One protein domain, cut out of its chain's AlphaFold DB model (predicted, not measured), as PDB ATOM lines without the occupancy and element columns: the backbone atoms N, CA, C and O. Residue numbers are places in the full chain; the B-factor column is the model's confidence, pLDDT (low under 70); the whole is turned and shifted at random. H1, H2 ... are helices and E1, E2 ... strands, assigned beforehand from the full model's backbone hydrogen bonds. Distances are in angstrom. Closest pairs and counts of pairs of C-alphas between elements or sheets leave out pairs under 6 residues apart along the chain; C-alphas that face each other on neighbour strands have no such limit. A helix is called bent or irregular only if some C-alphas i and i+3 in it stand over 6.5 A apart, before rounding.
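This is residues 4 to 94 of the 105 residues of an uncharacterized protein of Lipingzhangella halophila (UniProt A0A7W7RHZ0). A long bent hairpin, E2 and E3, has H1 over E3 near its open end, while residues 84 to 92 of H2 stick out. The 91 printed residues include E1, H1, E2, E3 and H2 in order, class mixed, sheet E1 E3 E2 mixed. The whole is only just extended, close to loose: radius of gyration of the C-alphas 18.7 A, spans 58 by 35 by 22 A.

E1, residues 4 to 6, is parallel to E3, residues 54 to 70; N 63 and O 5 are 3.4 A apart. H1, residues 10 to 27, is on the sheet, C-alphas 17 and 69 closest at 5.9 A. E2, residues 35 to 51, and E3 form an antiparallel hairpin; N 45 and O 60 are 2.9 A apart. H2, residues 74 to 92, only grazes the sheet; every O i to N i+4 pair is within hydrogen-bond range, in H1 10 of 14.

C-alpha 4 is at (260.495, 292.359, 271.843), C-alpha 92 at (267.817, 294.770, 295.050). E3 spans 46.9 A.

No link is long; pLDDT is under 70 for 14 residues.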
ATOM      1  N   ILE A   4     261.370 293.518 271.595       56.50
ATOM      2  CA  ILE A   4     260.495 292.359 271.843       56.50
ATOM      3  C   ILE A   4     259.064 292.721 271.448       56.50
ATOM      4  O   ILE A   4     258.450 293.607 272.045       56.50
ATOM      5  N   LYS A   5     258.505 291.989 270.480       62.53
ATOM      6  CA  LYS A   5     257.114 292.152 270.029       62.53
ATOM      7  C   LYS A   5     256.265 290.952 270.438       62.53
ATOM      8  O   LYS A   5     256.613 289.813 270.125       62.53
ATOM      9  N   PHE A   6     255.135 291.222 271.094       63.78
ATOM     10  CA  PHE A   6     254.118 290.216 271.409       63.78
ATOM     11  C   PHE A   6     253.205 289.946 270.210       63.78
ATOM     12  O   PHE A   6     252.937 290.823 269.388       63.78
ATOM     13  N   ASP A   7     252.693 288.719 270.120       67.38
ATOM     14  CA  ASP A   7     251.731 288.330 269.090       67.38
ATOM     15  C   ASP A   7     250.379 289.060 269.247       67.38
ATOM     16  O   ASP A   7     249.846 289.185 270.352       67.38
ATOM     17  N   ALA A   8     249.780 289.481 268.128       68.75
ATOM     18  CA  ALA A   8     248.479 290.156 268.090       68.75
ATOM     19  C   ALA A   8     247.334 289.329 268.714       68.75
ATOM     20  O   ALA A   8     246.330 289.889 269.157       68.75
ATOM     21  N   LYS A   9     247.477 287.999 268.791       73.94
ATOM     22  CA  LYS A   9     246.487 287.079 269.373       73.94
ATOM     23  C   LYS A   9     246.535 286.997 270.899       73.94
ATOM     24  O   LYS A   9     245.705 286.294 271.473       73.94
ATOM     25  N   LEU A  10     247.446 287.709 271.567       78.31
ATOM     26  CA  LEU A  10     247.584 287.678 273.027       78.31
ATOM     27  C   LEU A  10     246.268 287.990 273.748       78.31
ATOM     28  O   LEU A  10     245.848 287.233 274.618       78.31
ATOM     29  N   LYS A  11     245.568 289.055 273.333       76.81
ATOM     30  CA  LYS A  11     244.281 289.443 273.935       76.81
ATOM     31  C   LYS A  11     243.239 288.326 273.842       76.81
ATOM     32  O   LYS A  11     242.488 288.112 274.785       76.81
ATOM     33  N   ARG A  12     243.219 287.605 272.717       83.31
ATOM     34  CA  ARG A  12     242.279 286.505 272.494       83.31
ATOM     35  C   ARG A  12     242.594 285.313 273.394       83.31
ATOM     36  O   ARG A  12     241.692 284.821 274.052       83.31
ATOM     37  N   ARG A  13     243.866 284.911 273.483       81.69
ATOM     38  CA  ARG A  13     244.288 283.810 274.366       81.69
ATOM     39  C   ARG A  13     244.029 284.120 275.839       81.69
ATOM     40  O   ARG A  13     243.603 283.248 276.580       81.69
ATOM     41  N   ALA A  14     244.236 285.370 276.254       80.69
ATOM     42  CA  ALA A  14     243.932 285.793 277.618       80.69
ATOM     43  C   ALA A  14     242.423 285.711 277.910       80.69
ATOM     44  O   ALA A  14     242.028 285.231 278.967       80.69
ATOM     45  N   ALA A  15     241.579 286.124 276.958       82.38
ATOM     46  CA  ALA A  15     240.129 285.995 277.084       82.38
ATOM     47  C   ALA A  15     239.674 284.525 277.120       82.38
ATOM     48  O   ALA A  15     238.814 284.183 277.925       82.38
ATOM     49  N   GLU A  16     240.268 283.660 276.291       86.56
ATOM     50  CA  GLU A  16     240.018 282.212 276.294       86.56
ATOM     51  C   GLU A  16     240.368 281.591 277.662       86.56
ATOM     52  O   GLU A  16     239.548 280.874 278.228       86.56
ATOM     53  N   ALA A  17     241.525 281.934 278.241       85.88
ATOM     54  CA  ALA A  17     241.955 281.441 279.553       85.88
ATOM     55  C   ALA A  17     241.055 281.912 280.712       85.88
ATOM     56  O   ALA A  17     240.813 281.175 281.666       85.88
ATOM     57  N   LEU A  18     240.531 283.138 280.628       84.44
ATOM     58  CA  LEU A  18     239.652 283.718 281.648       84.44
ATOM     59  C   LEU A  18     238.184 283.295 281.495       84.44
ATOM     60  O   LEU A  18     237.391 283.535 282.405       84.44
ATOM     61  N   ALA A  19     237.800 282.669 280.378       86.81
ATOM     62  CA  ALA A  19     236.401 282.391 280.054       86.81
ATOM     63  C   ALA A  19     235.691 281.549 281.128       86.81
ATOM     64  O   ALA A  19     234.552 281.846 281.486       86.81
ATOM     65  N   ALA A  20     236.376 280.551 281.695       83.69
ATOM     66  CA  ALA A  20     235.835 279.700 282.759       83.69
ATOM     67  C   ALA A  20     235.587 280.451 284.083       83.69
ATOM     68  O   ALA A  20     234.811 279.994 284.919       83.69
ATOM     69  N   TYR A  21     236.214 281.616 284.259       83.44
ATOM     70  CA  TYR A  21     236.150 282.433 285.470       83.44
ATOM     71  C   TYR A  21     235.314 283.705 285.274       83.44
ATOM     72  O   TYR A  21     235.197 284.508 286.195       83.44
ATOM     73  N   ALA A  22     234.699 283.896 284.100       83.69
ATOM     74  CA  ALA A  22     234.014 285.136 283.731       83.69
ATOM     75  C   ALA A  22     232.937 285.570 284.742       83.69
ATOM     76  O   ALA A  22     232.864 286.749 285.080       83.69
ATOM     77  N   SER A  23     232.140 284.631 285.265       81.12
ATOM     78  CA  SER A  23     231.133 284.926 286.296       81.12
ATOM     79  C   SER A  23     231.767 285.390 287.607       81.12
ATOM     80  O   SER A  23     231.337 286.383 288.178       81.12
ATOM     81  N   GLN A  24     232.843 284.732 288.046       78.81
ATOM     82  CA  GLN A  24     233.559 285.117 289.266       78.81
ATOM     83  C   GLN A  24     234.220 286.494 289.118       78.81
ATOM     84  O   GLN A  24     234.177 287.300 290.040       78.81
ATOM     85  N   ILE A  25     234.783 286.784 287.941       80.06
ATOM     86  CA  ILE A  25     235.371 288.089 287.603       80.06
ATOM     87  C   ILE A  25     234.300 289.186 287.592       80.06
ATOM     88  O   ILE A  25     234.548 290.290 288.068       80.06
ATOM     89  N   PHE A  26     233.114 288.893 287.056       80.38
ATOM     90  CA  PHE A  26     231.999 289.838 287.036       80.38
ATOM     91  C   PHE A  26     231.502 290.163 288.452       80.38
ATOM     92  O   PHE A  26     231.277 291.333 288.769       80.38
ATOM     93  N   ASP A  27     231.388 289.146 289.308       81.81
ATOM     94  CA  ASP A  27     230.900 289.291 290.682       81.81
ATOM     95  C   ASP A  27     231.940 289.945 291.615       81.81
ATOM     96  O   ASP A  27     231.577 290.670 292.544       81.81
ATOM     97  N   GLN A  28     233.240 289.744 291.368       73.62
ATOM     98  CA  GLN A  28     234.341 290.325 292.147       73.62
ATOM     99  C   GLN A  28     235.081 291.422 291.371       73.62
ATOM    100  O   GLN A  28     236.196 291.235 290.884       73.62
ATOM    101  N   GLN A  29     234.489 292.620 291.338       62.72
ATOM    102  CA  GLN A  29     235.005 293.774 290.582       62.72
ATOM    103  C   GLN A  29     236.388 294.292 291.029       62.72
ATOM    104  O   GLN A  29     237.011 295.058 290.296       62.72
ATOM    105  N   SER A  30     236.883 293.897 292.208       62.22
ATOM    106  CA  SER A  30     238.183 294.327 292.748       62.22
ATOM    107  C   SER A  30     239.175 293.180 292.990       62.22
ATOM    108  O   SER A  30     240.110 293.348 293.772       62.22
ATOM    109  N   GLY A  31     238.960 292.007 292.384       69.00
ATOM    110  CA  GLY A  31     239.864 290.862 292.518       69.00
ATOM    111  C   GLY A  31     241.113 290.991 291.641       69.00
ATOM    112  O   GLY A  31     241.016 291.310 290.456       69.00
ATOM    113  N   GLU A  32     242.290 290.714 292.206       78.50
ATOM    114  CA  GLU A  32     243.483 290.425 291.407       78.50
ATOM    115  C   GLU A  32     243.456 288.952 290.992       78.50
ATOM    116  O   GLU A  32     243.191 288.081 291.813       78.50
ATOM    117  N   TRP A  33     243.768 288.676 289.726       81.12
ATOM    118  CA  TRP A  33     243.870 287.316 289.202       81.12
ATOM    119  C   TRP A  33     245.302 287.060 288.763       81.12
ATOM    120  O   TRP A  33     245.896 287.862 288.034       81.12
ATOM    121  N   THR A  34     245.863 285.938 289.201       86.25
ATOM    122  CA  THR A  34     247.218 285.541 288.821       86.25
ATOM    123  C   THR A  34     247.157 284.515 287.697       86.25
ATOM    124  O   THR A  34     246.406 283.544 287.762       86.25
ATOM    125  N   ALA A  35     247.970 284.729 286.664       86.62
ATOM    126  CA  ALA A  35     248.116 283.809 285.547       86.62
ATOM    127  C   ALA A  35     249.578 283.396 285.372       86.62
ATOM    128  O   ALA A  35     250.489 284.212 285.555       86.62
ATOM    129  N   VAL A  36     249.792 282.148 284.971       86.00
ATOM    130  CA  VAL A  36     251.074 281.662 284.459       86.00
ATOM    131  C   VAL A  36     251.026 281.736 282.939       86.00
ATOM    132  O   VAL A  36     250.043 281.345 282.313       86.00
ATOM    133  N   VAL A  37     252.079 282.294 282.345       87.69
ATOM    134  CA  VAL A  37     252.173 282.507 280.899       87.69
ATOM    135  C   VAL A  37     253.411 281.805 280.375       87.69
ATOM    136  O   VAL A  37     254.531 282.144 280.762       87.69
ATOM    137  N   THR A  38     253.216 280.876 279.444       85.50
ATOM    138  CA  THR A  38     254.322 280.235 278.728       85.50
ATOM    139  C   THR A  38     254.631 281.025 277.463       85.50
ATOM    140  O   THR A  38     253.781 281.178 276.581       85.50
ATOM    141  N   LEU A  39     255.863 281.525 277.353       84.19
ATOM    142  CA  LEU A  39     256.364 282.228 276.171       84.19
ATOM    143  C   LEU A  39     257.270 281.309 275.350       84.19
ATOM    144  O   LEU A  39     258.053 280.539 275.896       84.19
ATOM    145  N   THR A  40     257.190 281.422 274.029       83.25
ATOM    146  CA  THR A  40     258.026 280.672 273.084       83.25
ATOM    147  C   THR A  40     258.662 281.617 272.077       83.25
ATOM    148  O   THR A  40     258.071 282.628 271.692       83.25
ATOM    149  N   HIS A  41     259.883 281.299 271.647       82.19
ATOM    150  CA  HIS A  41     260.523 282.010 270.547       82.19
ATOM    151  C   HIS A  41     259.754 281.735 269.251       82.19
ATOM    152  O   HIS A  41     259.542 280.581 268.884       82.19
ATOM    153  N   ALA A  42     259.345 282.798 268.565       80.19
ATOM    154  CA  ALA A  42     258.543 282.704 267.355       80.19
ATOM    155  C   ALA A  42     259.362 282.994 266.096       80.19
ATOM    156  O   ALA A  42     259.220 282.291 265.101       80.19
ATOM    157  N   ALA A  43     260.200 284.032 266.123       79.38
ATOM    158  CA  ALA A  43     261.043 284.402 264.990       79.38
ATOM    159  C   ALA A  43     262.182 285.334 265.417       79.38
ATOM    160  O   ALA A  43     262.044 286.092 266.376       79.38
ATOM    161  N   ARG A  44     263.257 285.342 264.629       85.88
ATOM    162  CA  ARG A  44     264.330 286.341 264.675       85.88
ATOM    163  C   ARG A  44     264.395 287.028 263.319       85.88
ATOM    164  O   ARG A  44     264.299 286.353 262.296       85.88
ATOM    165  N   SER A  45     264.573 288.341 263.309       81.81
ATOM    166  CA  SER A  45     264.876 289.094 262.093       81.81
ATOM    167  C   SER A  45     266.045 290.029 262.331       81.81
ATOM    168  O   SER A  45     266.187 290.597 263.412       81.81
ATOM    169  N   GLU A  46     266.863 290.200 261.302       85.44
ATOM    170  CA  GLU A  46     267.981 291.132 261.296       85.44
ATOM    171  C   GLU A  46     267.818 292.045 260.094       85.44
ATOM    172  O   GLU A  46     267.488 291.595 258.997       85.44
ATOM    173  N   THR A  47     267.957 293.344 260.307       81.81
ATOM    174  CA  THR A  47     267.783 294.346 259.261       81.81
ATOM    175  C   THR A  47     268.862 295.393 259.426       81.81
ATOM    176  O   THR A  47     269.023 295.957 260.504       81.81
ATOM    177  N   ILE A  48     269.620 295.640 258.362       83.75
ATOM    178  CA  ILE A  48     270.570 296.749 258.328       83.75
ATOM    179  C   ILE A  48     269.757 298.005 258.033       83.75
ATOM    180  O   ILE A  48     269.064 298.071 257.016       83.75
ATOM    181  N   LYS A  49     269.790 298.964 258.955       82.38
ATOM    182  CA  LYS A  49     269.193 300.284 258.776       82.38
ATOM    183  C   LYS A  49     270.300 301.296 258.544       82.38
ATOM    184  O   LYS A  49     271.304 301.277 259.250       82.38
ATOM    185  N   THR A  50     270.083 302.171 257.571       81.88
ATOM    186  CA  THR A  50     270.972 303.294 257.280       81.88
ATOM    187  C   THR A  50     270.249 304.577 257.662       81.88
ATOM    188  O   THR A  50     269.168 304.851 257.139       81.88
ATOM    189  N   GLU A  51     270.821 305.339 258.587       76.38
ATOM    190  CA  GLU A  51     270.273 306.605 259.082       76.38
ATOM    191  C   GLU A  51     271.434 307.597 259.229       76.38
ATOM    192  O   GLU A  51     272.428 307.282 259.879       76.38
ATOM    193  N   ASP A  52     271.341 308.754 258.565       74.69
ATOM    194  CA  ASP A  52     272.349 309.830 258.580       74.69
ATOM    195  C   ASP A  52     273.810 309.356 258.385       74.69
ATOM    196  O   ASP A  52     274.686 309.658 259.191       74.69
ATOM    197  N   ASP A  53     274.077 308.595 257.315       76.75
ATOM    198  CA  ASP A  53     275.386 307.996 256.971       76.75
ATOM    199  C   ASP A  53     275.929 306.941 257.961       76.75
ATOM    200  O   ASP A  53     277.039 306.432 257.784       76.75
ATOM    201  N   PHE A  54     275.140 306.532 258.959       69.31
ATOM    202  CA  PHE A  54     275.450 305.400 259.830       69.31
ATOM    203  C   PHE A  54     274.629 304.170 259.447       69.31
ATOM    204  O   PHE A  54     273.400 304.207 259.396       69.31
ATOM    205  N   GLU A  55     275.309 303.044 259.231       81.75
ATOM    206  CA  GLU A  55     274.669 301.732 259.151       81.75
ATOM    207  C   GLU A  55     274.661 301.074 260.531       81.75
ATOM    208  O   GLU A  55     275.706 300.911 261.166       81.75
ATOM    209  N   TYR A  56     273.485 300.660 260.997       81.50
ATOM    210  CA  TYR A  56     273.350 299.862 262.209       81.50
ATOM    211  C   TYR A  56     272.527 298.600 261.966       81.50
ATOM    212  O   TYR A  56     271.540 298.582 261.229       81.50
ATOM    213  N   LEU A  57     272.943 297.517 262.625       81.19
ATOM    214  CA  LEU A  57     272.214 296.257 262.628       81.19
ATOM    215  C   LEU A  57     271.078 296.330 263.654       81.19
ATOM    216  O   LEU A  57     271.301 296.339 264.868       81.19
ATOM    217  N   GLU A  58     269.845 296.356 263.166       80.44
ATOM    218  CA  GLU A  58     268.658 296.185 263.987       80.44
ATOM    219  C   GLU A  58     268.302 294.698 264.062       80.44
ATOM    220  O   GLU A  58     267.954 294.062 263.066       80.44
ATOM    221  N   THR A  59     268.382 294.130 265.263       82.00
ATOM    222  CA  THR A  59     267.959 292.759 265.546       82.00
ATOM    223  C   THR A  59     266.616 292.785 266.270       82.00
ATOM    224  O   THR A  59     266.414 293.545 267.215       82.00
ATOM    225  N   GLN A  60     265.666 291.961 265.837       79.81
ATOM    226  CA  GLN A  60     264.371 291.815 266.501       79.81
ATOM    227  C   GLN A  60     264.121 290.345 266.826       79.81
ATOM    228  O   GLN A  60     264.379 289.455 266.011       79.81
ATOM    229  N   ALA A  61     263.591 290.099 268.025       82.12
ATOM    230  CA  ALA A  61     263.140 288.785 268.456       82.12
ATOM    231  C   ALA A  61     261.634 288.844 268.713       82.12
ATOM    232  O   ALA A  61     261.138 289.607 269.545       82.12
ATOM    233  N   LYS A  62     260.889 288.019 267.986       77.81
ATOM    234  CA  LYS A  62     259.459 287.843 268.191       77.81
ATOM    235  C   LYS A  62     259.241 286.690 269.155       77.81
ATOM    236  O   LYS A  62     259.728 285.581 268.928       77.81
ATOM    237  N   VAL A  63     258.456 286.943 270.195       79.38
ATOM    238  CA  VAL A  63     257.998 285.922 271.138       79.38
ATOM    239  C   VAL A  63     256.491 285.745 271.004       79.38
ATOM    240  O   VAL A  63     255.739 286.707 270.830       79.38
ATOM    241  N   SER A  64     256.042 284.502 271.081       79.00
ATOM    242  CA  SER A  64     254.630 284.143 271.064       79.00
ATOM    243  C   SER A  64     254.233 283.588 272.419       79.00
ATOM    244  O   SER A  64     254.968 282.819 273.035       79.00
ATOM    245  N   VAL A  65     253.037 283.952 272.871       82.56
ATOM    246  CA  VAL A  65     252.430 283.286 274.020       82.56
ATOM    247  C   VAL A  65     251.957 281.919 273.561       82.56
ATOM    248  O   VAL A  65     251.086 281.841 272.697       82.56
ATOM    249  N   ALA A  66     252.573 280.867 274.087       82.44
ATOM    250  CA  ALA A  66     252.193 279.491 273.814       82.44
ATOM    251  C   ALA A  66     250.960 279.098 274.621       82.44
ATOM    252  O   ALA A  66     250.080 278.443 274.070       82.44
ATOM    253  N   ASP A  67     250.873 279.564 275.866       84.19
ATOM    254  CA  ASP A  67     249.820 279.163 276.788       84.19
ATOM    255  C   ASP A  67     249.593 280.198 277.905       84.19
ATOM    256  O   ASP A  67     250.512 280.957 278.246       84.19
ATOM    257  N   ILE A  68     248.362 280.254 278.419       88.56
ATOM    258  CA  ILE A  68     247.943 281.107 279.538       88.56
ATOM    259  C   ILE A  68     247.009 280.294 280.428       88.56
ATOM    260  O   ILE A  68     245.919 279.923 279.998       88.56
ATOM    261  N   GLU A  69     247.388 280.125 281.688       87.31
ATOM    262  CA  GLU A  69     246.576 279.432 282.686       87.31
ATOM    263  C   GLU A  69     246.336 280.328 283.899       87.31
ATOM    264  O   GLU A  69     247.265 280.939 284.435       87.31
ATOM    265  N   ILE A  70     245.080 280.403 284.343       87.81
ATOM    266  CA  ILE A  70     244.724 281.069 285.598       87.81
ATOM    267  C   ILE A  70     245.007 280.103 286.738       87.81
ATOM    268  O   ILE A  70     244.495 278.986 286.764       87.81
ATOM    269  N   VAL A  71     245.826 280.540 287.688       88.50
ATOM    270  CA  VAL A  71     246.163 279.730 288.858       88.50
ATOM    271  C   VAL A  71     245.240 280.082 290.014       88.50
ATOM    272  O   VAL A  71     244.966 281.251 290.270       88.50
ATOM    273  N   THR A  72     244.778 279.062 290.734       85.81
ATOM    274  CA  THR A  72     243.874 279.216 291.882       85.81
ATOM    275  C   THR A  72     244.365 278.409 293.080       85.81
ATOM    276  O   THR A  72     245.020 277.376 292.918       85.81
ATOM    277  N   GLY A  73     244.013 278.838 294.293       86.56
ATOM    278  CA  GLY A  73     244.263 278.067 295.512       86.56
ATOM    279  C   GLY A  73     245.748 278.010 295.880       86.56
ATOM    280  O   GLY A  73     246.413 279.037 295.988       86.56
ATOM    281  N   GLU A  74     246.290 276.813 296.105       86.94
ATOM    282  CA  GLU A  74     247.686 276.673 296.543       86.94
ATOM    283  C   GLU A  74     248.692 277.082 295.451       86.94
ATOM    284  O   GLU A  74     249.720 277.696 295.743       86.94
ATOM    285  N   HIS A  75     248.363 276.845 294.179       86.69
ATOM    286  CA  HIS A  75     249.201 277.263 293.052       86.69
ATOM    287  C   HIS A  75     249.245 278.787 292.882       86.69
ATOM    288  O   HIS A  75     250.283 279.341 292.528       86.69
ATOM    289  N   GLU A  76     248.152 279.483 293.197       87.88
ATOM    290  CA  GLU A  76     248.102 280.948 293.187       87.88
ATOM    291  C   GLU A  76     249.053 281.554 294.226       87.88
ATOM    292  O   GLU A  76     249.793 282.499 293.932       87.88
ATOM    293  N   ARG A  77     249.095 280.974 295.433       85.75
ATOM    294  CA  ARG A  77     250.023 281.403 296.489       85.75
ATOM    295  C   ARG A  77     251.472 281.230 296.057       85.75
ATOM    296  O   ARG A  77     252.264 282.157 296.214       85.75
ATOM    297  N   GLN A  78     251.808 280.077 295.482       87.88
ATOM    298  CA  GLN A  78     253.154 279.799 294.976       87.88
ATOM    299  C   GLN A  78     253.546 280.769 293.854       87.88
ATOM    300  O   GLN A  78     254.625 281.363 293.901       87.88
ATOM    301  N   ALA A  79     252.652 281.005 292.889       86.06
ATOM    302  CA  ALA A  79     252.881 281.952 291.799       86.06
ATOM    303  C   ALA A  79     253.077 283.389 292.311       86.06
ATOM    304  O   ALA A  79     253.980 284.098 291.863       86.06
ATOM    305  N   THR A  80     252.286 283.808 293.301       86.50
ATOM    306  CA  THR A  80     252.404 285.130 293.931       86.50
ATOM    307  C   THR A  80     253.735 285.284 294.668       86.50
ATOM    308  O   THR A  80     254.427 286.289 294.495       86.50
ATOM    309  N   GLN A  81     254.151 284.270 295.432       88.62
ATOM    310  CA  GLN A  81     255.446 284.273 296.115       88.62
ATOM    311  C   GLN A  81     256.614 284.339 295.124       88.62
ATOM    312  O   GLN A  81     257.536 285.133 295.324       88.62
ATOM    313  N   ALA A  82     256.560 283.564 294.037       86.31
ATOM    314  CA  ALA A  82     257.571 283.589 292.981       86.31
ATOM    315  C   ALA A  82     257.642 284.963 292.294       86.31
ATOM    316  O   ALA A  82     258.729 285.526 292.131       86.31
ATOM    317  N   ARG A  83     256.487 285.559 291.966       85.62
ATOM    318  CA  ARG A  83     256.378 286.920 291.414       85.62
ATOM    319  C   ARG A  83     257.033 287.950 292.332       85.62
ATOM    320  O   ARG A  83     257.801 288.798 291.873       85.62
ATOM    321  N   ASP A  84     256.735 287.895 293.624       86.44
ATOM    322  CA  ASP A  84     257.229 288.872 294.593       86.44
ATOM    323  C   ASP A  84     258.716 288.666 294.910       86.44
ATOM    324  O   ASP A  84     259.445 289.639 295.117       86.44
ATOM    325  N   ALA A  85     259.202 287.422 294.892       86.00
ATOM    326  CA  ALA A  85     260.629 287.118 294.931       86.00
ATOM    327  C   ALA A  85     261.357 287.728 293.722       86.00
ATOM    328  O   ALA A  85     262.289 288.506 293.919       86.00
ATOM    329  N   ALA A  86     260.874 287.495 292.497       82.44
ATOM    330  CA  ALA A  86     261.460 288.057 291.277       82.44
ATOM    331  C   ALA A  86     261.445 289.599 291.270       82.44
ATOM    332  O   ALA A  86     262.426 290.246 290.896       82.44
ATOM    333  N   ARG A  87     260.351 290.218 291.737       80.50
ATOM    334  CA  ARG A  87     260.252 291.682 291.890       80.50
ATOM    335  C   ARG A  87     261.264 292.225 292.891       80.50
ATOM    336  O   ARG A  87     261.877 293.257 292.620       80.50
ATOM    337  N   ARG A  88     261.426 291.563 294.041       82.75
ATOM    338  CA  ARG A  88     262.436 291.940 295.037       82.75
ATOM    339  C   ARG A  88     263.831 291.820 294.446       82.75
ATOM    340  O   ARG A  88     264.546 292.810 294.478       82.75
ATOM    341  N   GLN A  89     264.142 290.695 293.804       77.06
ATOM    342  CA  GLN A  89     265.419 290.452 293.130       77.06
ATOM    343  C   GLN A  89     265.768 291.577 292.145       77.06
ATOM    344  O   GLN A  89     266.856 292.142 292.214       77.06
ATOM    345  N   ARG A  90     264.814 291.977 291.288       68.31
ATOM    346  CA  ARG A  90     264.985 293.091 290.341       68.31
ATOM    347  C   ARG A  90     265.286 294.419 291.042       68.31
ATOM    348  O   ARG A  90     266.100 295.188 290.549       68.31
ATOM    349  N   LYS A  91     264.629 294.697 292.172       68.75
ATOM    350  CA  LYS A  91     264.812 295.943 292.935       68.75
ATOM    351  C   LYS A  91     266.123 295.976 293.721       68.75
ATOM    352  O   LYS A  91     266.716 297.040 293.826       68.75
ATOM    353  N   THR A  92     266.568 294.848 294.275       67.50
ATOM    354  CA  THR A  92     267.817 294.770 295.050       67.50
ATOM    355  C   THR A  92     269.063 294.655 294.185       67.50
ATOM    356  O   THR A  92     270.120 295.083 294.625       67.50
ATOM    357  N   ALA A  93     268.966 294.097 292.975       57.50
ATOM    358  CA  ALA A  93     270.140 293.872 292.135       57.50
ATOM    359  C   ALA A  93     270.434 294.973 291.106       57.50
ATOM    360  O   ALA A  93     271.418 294.859 290.386       57.50
ATOM    361  N   GLY A  94     269.606 296.014 290.986       47.94
ATOM    362  CA  GLY A  94     269.792 297.075 289.984       47.94
ATOM    363  C   GLY A  94     269.491 296.625 288.549       47.94
ATOM    364  O   GLY A  94     268.680 297.256 287.888       47.94
TER     365      GLY A  94